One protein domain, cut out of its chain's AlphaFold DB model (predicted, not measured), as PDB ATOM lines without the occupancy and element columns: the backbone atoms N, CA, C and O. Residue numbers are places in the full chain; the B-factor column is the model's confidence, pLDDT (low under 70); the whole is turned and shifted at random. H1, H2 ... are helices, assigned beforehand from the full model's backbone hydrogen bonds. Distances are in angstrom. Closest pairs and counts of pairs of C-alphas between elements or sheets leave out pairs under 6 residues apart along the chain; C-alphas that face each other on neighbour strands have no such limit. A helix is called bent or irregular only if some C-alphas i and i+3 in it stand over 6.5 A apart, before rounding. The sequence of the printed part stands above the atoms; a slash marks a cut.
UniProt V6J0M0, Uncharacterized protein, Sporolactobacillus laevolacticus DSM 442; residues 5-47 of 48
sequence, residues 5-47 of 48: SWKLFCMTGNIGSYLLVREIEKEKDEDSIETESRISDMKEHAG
ATOM      1  N   SER A   5      -9.595 -25.948  39.653       93.31
ATOM      2  CA  SER A   5      -9.133 -25.056  38.580       93.31
ATOM      3  C   SER A   5      -9.882 -25.316  37.267       93.31
ATOM      4  O   SER A   5     -10.420 -24.380  36.669       93.31
ATOM      5  N   TRP A   6     -10.006 -26.580  36.844       93.19
ATOM      6  CA  TRP A   6     -10.720 -26.956  35.619       93.19
ATOM      7  C   TRP A   6     -12.207 -26.608  35.690       93.19
ATOM      8  O   TRP A   6     -12.752 -25.994  34.772       93.19
ATOM      9  N   LYS A   7     -12.866 -26.914  36.813       93.94
ATOM     10  CA  LYS A   7     -14.280 -26.574  37.018       93.94
ATOM     11  C   LYS A   7     -14.514 -25.060  36.994       93.94
ATOM     12  O   LYS A   7     -15.493 -24.606  36.402       93.94
ATOM     13  N   LEU A   8     -13.615 -24.279  37.594       93.06
ATOM     14  CA  LEU A   8     -13.666 -22.817  37.580       93.06
ATOM     15  C   LEU A   8     -13.502 -22.264  36.158       93.06
ATOM     16  O   LEU A   8     -14.238 -21.353  35.768       93.06
ATOM     17  N   PHE A   9     -12.590 -22.838  35.370       95.25
ATOM     18  CA  PHE A   9     -12.414 -22.478  33.965       95.25
ATOM     19  C   PHE A   9     -13.659 -22.799  33.137       95.25
ATOM     20  O   PHE A   9     -14.155 -21.922  32.438       95.25
ATOM     21  N   CYS A  10     -14.228 -24.002  33.263       96.00
ATOM     22  CA  CYS A  10     -15.455 -24.365  32.550       96.00
ATOM     23  C   CYS A  10     -16.632 -23.434  32.878       96.00
ATOM     24  O   CYS A  10     -17.488 -23.209  32.027       96.00
ATOM     25  N   MET A  11     -16.684 -22.896  34.100       96.12
ATOM     26  CA  MET A  11     -17.783 -22.038  34.545       96.12
ATOM     27  C   MET A  11     -17.599 -20.565  34.159       96.12
ATOM     28  O   MET A  11     -18.581 -19.873  33.913       96.12
ATOM     29  N   THR A  12     -16.357 -20.075  34.127       96.38
ATOM     30  CA  THR A  12     -16.065 -18.638  33.966       96.38
ATOM     31  C   THR A  12     -15.355 -18.290  32.662       96.38
ATOM     32  O   THR A  12     -15.333 -17.124  32.277       96.38
ATOM     33  N   GLY A  13     -14.728 -19.265  32.001       95.69
ATOM     34  CA  GLY A  13     -13.835 -19.058  30.860       95.69
ATOM     35  C   GLY A  13     -12.592 -18.218  31.178       95.69
ATOM     36  O   GLY A  13     -11.848 -17.855  30.268       95.69
ATOM     37  N   ASN A  14     -12.353 -17.870  32.448       97.00
ATOM     38  CA  ASN A  14     -11.286 -16.957  32.829       97.00
ATOM     39  C   ASN A  14      -9.959 -17.712  32.986       97.00
ATOM     40  O   ASN A  14      -9.731 -18.414  33.975       97.00
ATOM     41  N   ILE A  15      -9.064 -17.521  32.016       96.06
ATOM     42  CA  ILE A  15      -7.738 -18.144  32.007       96.06
ATOM     43  C   ILE A  15      -6.842 -17.671  33.163       96.06
ATOM     44  O   ILE A  15      -6.063 -18.456  33.692       96.06
ATOM     45  N   GLY A  16      -6.975 -16.415  33.600       96.88
ATOM     46  CA  GLY A  16      -6.184 -15.873  34.707       96.88
ATOM     47  C   GLY A  16      -6.524 -16.555  36.032       96.88
ATOM     48  O   GLY A  16      -5.632 -17.011  36.742       96.88
ATOM     49  N   SER A  17      -7.817 -16.699  36.332       95.00
ATOM     50  CA  SER A  17      -8.277 -17.408  37.534       95.00
ATOM     51  C   SER A  17      -7.922 -18.896  37.504       95.00
ATOM     52  O   SER A  17      -7.550 -19.444  38.536       95.00
ATOM     53  N   TYR A  18      -7.987 -19.538  36.333       94.69
ATOM     54  CA  TYR A  18      -7.545 -20.924  36.157       94.69
ATOM     55  C   TYR A  18      -6.076 -21.113  36.545       94.69
ATOM     56  O   TYR A  18      -5.775 -21.988  37.349       94.69
ATOM     57  N   LEU A  19      -5.174 -20.285  36.006       95.12
ATOM     58  CA  LEU A  19      -3.737 -20.406  36.264       95.12
ATOM     59  C   LEU A  19      -3.398 -20.173  37.739       95.12
ATOM     60  O   LEU A  19      -2.612 -20.927  38.301       95.12
ATOM     61  N   LEU A  20      -4.033 -19.184  38.376       94.94
ATOM     62  CA  LEU A  20      -3.837 -18.915  39.804       94.94
ATOM     63  C   LEU A  20      -4.259 -20.103  40.674       94.94
ATOM     64  O   LEU A  20      -3.505 -20.525  41.544       94.94
ATOM     65  N   VAL A  21      -5.454 -20.652  40.438       93.00
ATOM     66  CA  VAL A  21      -5.954 -21.789  41.227       93.00
ATOM     67  C   VAL A  21      -5.147 -23.053  40.942       93.00
ATOM     68  O   VAL A  21      -4.876 -23.811  41.866       93.00
ATOM     69  N   ARG A  22      -4.719 -23.259  39.693       91.38
ATOM     70  CA  ARG A  22      -3.903 -24.412  39.307       91.38
ATOM     71  C   ARG A  22      -2.530 -24.411  39.976       91.38
ATOM     72  O   ARG A  22      -2.067 -25.481  40.346       91.38
ATOM     73  N   GLU A  23      -1.882 -23.254  40.135       91.06
ATOM     74  CA  GLU A  23      -0.590 -23.195  40.838       91.06
ATOM     75  C   GLU A  23      -0.753 -23.587  42.314       91.06
ATOM     76  O   GLU A  23       0.012 -24.397  42.820       91.06
ATOM     77  N   ILE A  24      -1.823 -23.121  42.968       89.31
ATOM     78  CA  ILE A  24      -2.146 -23.485  44.359       89.31
ATOM     79  C   ILE A  24      -2.480 -24.981  44.490       89.31
ATOM     80  O   ILE A  24      -2.127 -25.620  45.479       89.31
ATOM     81  N   GLU A  25      -3.202 -25.552  43.522       87.81
ATOM     82  CA  GLU A  25      -3.467 -26.996  43.484       87.81
ATOM     83  C   GLU A  25      -2.174 -27.798  43.312       87.81
ATOM     84  O   GLU A  25      -1.973 -28.782  44.015       87.81
ATOM     85  N   LYS A  26      -1.277 -27.348  42.432       84.25
ATOM     86  CA  LYS A  26       0.015 -27.992  42.193       84.25
ATOM     87  C   LYS A  26       0.894 -28.012  43.448       84.25
ATOM     88  O   LYS A  26       1.463 -29.056  43.744       84.25
ATOM     89  N   GLU A  27       0.951 -26.918  44.210       79.75
ATOM     90  CA  GLU A  27       1.666 -26.879  45.499       79.75
ATOM     91  C   GLU A  27       1.137 -27.946  46.478       79.75
ATOM     92  O   GLU A  27       1.910 -28.652  47.120       79.75
ATOM     93  N   LYS A  28      -0.189 -28.141  46.542       76.25
ATOM     94  CA  LYS A  28      -0.798 -29.161  47.415       76.25
ATOM     95  C   LYS A  28      -0.506 -30.595  46.986       76.25
ATOM     96  O   LYS A  28      -0.417 -31.483  47.841       76.25
ATOM     97  N   ASP A  29      -0.428 -30.832  45.683       73.00
ATOM     98  CA  ASP A  29      -0.122 -32.150  45.134       73.00
ATOM     99  C   ASP A  29       1.344 -32.507  45.401       73.00
ATOM    100  O   ASP A  29       1.628 -33.626  45.823       73.00
ATOM    101  N   GLU A  30       2.264 -31.550  45.244       68.88
ATOM    102  CA  GLU A  30       3.685 -31.722  45.568       68.88
ATOM    103  C   GLU A  30       3.894 -32.020  47.065       68.88
ATOM    104  O   GLU A  30       4.566 -33.000  47.400       68.88
ATOM    105  N   ASP A  31       3.224 -31.286  47.959       61.38
ATOM    106  CA  ASP A  31       3.255 -31.545  49.408       61.38
ATOM    107  C   ASP A  31       2.677 -32.925  49.776       61.38
ATOM    108  O   ASP A  31       3.161 -33.607  50.690       61.38
ATOM    109  N   SER A  32       1.632 -33.363  49.067       59.78
ATOM    110  CA  SER A  32       1.016 -34.677  49.286       59.78
ATOM    111  C   SER A  32       1.926 -35.810  48.813       59.78
ATOM    112  O   SER A  32       2.049 -36.813  49.515       59.78
ATOM    113  N   ILE A  33       2.611 -35.641  47.677       61.50
ATOM    114  CA  ILE A  33       3.571 -36.620  47.144       61.50
ATOM    115  C   ILE A  33       4.800 -36.724  48.057       61.50
ATOM    116  O   ILE A  33       5.241 -37.837  48.354       61.50
ATOM    117  N   GLU A  34       5.334 -35.604  48.558       60.16
ATOM    118  CA  GLU A  34       6.442 -35.633  49.523       60.16
ATOM    119  C   GLU A  34       6.022 -36.352  50.816       60.16
ATOM    120  O   GLU A  34       6.753 -37.197  51.342       60.16
ATOM    121  N   THR A  35       4.817 -36.072  51.311       58.88
ATOM    122  CA  THR A  35       4.292 -36.697  52.529       58.88
ATOM    123  C   THR A  35       4.054 -38.199  52.344       58.88
ATOM    124  O   THR A  35       4.438 -38.985  53.212       58.88
ATOM    125  N   GLU A  36       3.483 -38.631  51.216       60.06
ATOM    126  CA  GLU A  36       3.301 -40.054  50.901       60.06
ATOM    127  C   GLU A  36       4.638 -40.791  50.750       60.06
ATOM    128  O   GLU A  36       4.785 -41.889  51.292       60.06
ATOM    129  N   SER A  37       5.631 -40.174  50.098       63.41
ATOM    130  CA  SER A  37       6.983 -40.734  49.984       63.41
ATOM    131  C   SER A  37       7.592 -40.974  51.366       63.41
ATOM    132  O   SER A  37       8.018 -42.084  51.674       63.41
ATOM    133  N   ARG A  38       7.538 -39.975  52.255       59.94
ATOM    134  CA  ARG A  38       8.095 -40.080  53.615       59.94
ATOM    135  C   ARG A  38       7.386 -41.129  54.470       59.94
ATOM    136  O   ARG A  38       8.029 -41.816  55.264       59.94
ATOM    137  N   ILE A  39       6.065 -41.259  54.329       67.69
ATOM    138  CA  ILE A  39       5.284 -42.292  55.025       67.69
ATOM    139  C   ILE A  39       5.656 -43.688  54.505       67.69
ATOM    140  O   ILE A  39       5.752 -44.627  55.299       67.69
ATOM    141  N   SER A  40       5.895 -43.828  53.198       67.81
ATOM    142  CA  SER A  40       6.369 -45.075  52.593       67.81
ATOM    143  C   SER A  40       7.753 -45.469  53.125       67.81
ATOM    144  O   SER A  40       7.923 -46.598  53.588       67.81
ATOM    145  N   ASP A  41       8.696 -44.524  53.170       68.12
ATOM    146  CA  ASP A  41      10.072 -44.759  53.635       68.12
ATOM    147  C   ASP A  41      10.128 -45.177  55.119       68.12
ATOM    148  O   ASP A  41      10.841 -46.108  55.499       68.12
ATOM    149  N   MET A  42       9.320 -44.547  55.983       64.25
ATOM    150  CA  MET A  42       9.232 -44.923  57.404       64.25
ATOM    151  C   MET A  42       8.634 -46.320  57.617       64.25
ATOM    152  O   MET A  42       8.996 -47.012  58.571       64.25
ATOM    153  N   LYS A  43       7.712 -46.748  56.748       63.16
ATOM    154  CA  LYS A  43       7.062 -48.059  56.845       63.16
ATOM    155  C   LYS A  43       7.998 -49.200  56.434       63.16
ATOM    156  O   LYS A  43       7.870 -50.296  56.974       63.16
ATOM    157  N   GLU A  44       8.939 -48.946  55.528       62.69
ATOM    158  CA  GLU A  44       9.935 -49.931  55.091       62.69
ATOM    159  C   GLU A  44      10.966 -50.240  56.191       62.69
ATOM    160  O   GLU A  44      11.330 -51.395  56.392       62.69
ATOM    161  N   HIS A  45      11.379 -49.237  56.973       60.16
ATOM    162  CA  HIS A  45      12.359 -49.416  58.057       60.16
ATOM    163  C   HIS A  45      11.782 -49.940  59.381       60.16
ATOM    164  O   HIS A  45      12.535 -50.436  60.215       60.16
ATOM    165  N   ALA A  46      10.467 -49.865  59.601       59.44
ATOM    166  CA  ALA A  46       9.830 -50.386  60.817       59.44
ATOM    167  C   ALA A  46       9.514 -51.899  60.757       59.44
ATOM    168  O   ALA A  46       8.975 -52.448  61.717       59.44
ATOM    169  N   GLY A  47       9.804 -52.559  59.629       55.62
ATOM    170  CA  GLY A  47       9.501 -53.972  59.377       55.62
ATOM    171  C   GLY A  47      10.696 -54.934  59.386       55.62
ATOM    172  O   GLY A  47      10.507 -56.078  58.972       55.62
TER     173      GLY A  47
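AT A GLANCE: This is residues 5 to 47 of the 48 residues of an uncharacterized protein of Sporolactobacillus laevolacticus DSM 442 (UniProt V6J0M0). The model is a lopsided helical hairpin: one long helix, H2, makes the length of a thin rod, and a short helix, H1, folds back beside one end of it. The far part of the rod, residues 26 to 47, stands free, and of these 26 to 45 belong to H2. The printed part has 43 residues with two named helices, H1 and then H2, and no named strand; its class is all helix. It is extended, with a radius of gyration of the C-alphas of 16.2 A and spans of 51 by 13 by 6 A.

IN THESE COORDINATES: H1 is residues 5 to 12, from C-alpha 5 at (-9.133, -25.056, 38.580) to C-alpha 12 at (-16.065, -18.638, 33.966), a length of 10.5 A. Gly 13 and Asn 14 form the link that follows. H2 is residues 15 to 45, and it runs 45.4 A from C-alpha 15 at (-7.738, -18.144, 32.007) to C-alpha 45 at (12.359, -49.416, 58.057). Ala 46 and Gly 47 come after it.

HOW THE PARTS SIT: H1 and H2 are a helical hairpin joined by a tight link of 2 residues. They touch, with 12 pairs of C-alphas within 8 A. The closest C-alphas of the two are those of Ser 5 and Tyr 18, 5.0 A apart. H2 touches H1 with residues 15 to 25 alone. The helices run opposite ways at a shallow tilt of 19 degrees, and their centres are 20.7 A apart. Every O i to N i+4 pair is within hydrogen-bond range in H1, and 26 of 27 are in H2. Neither helix is bent.

THE WHOLE: The two C-alphas farthest apart are those of Gly 13 and Gly 47, at 50.8 A. The printed part has no cut, and its one link between helices is tight. The mean pLDDT of the printed part is 79.3; it is under 70 at residues 30 to 47, while H1 has a mean of 95.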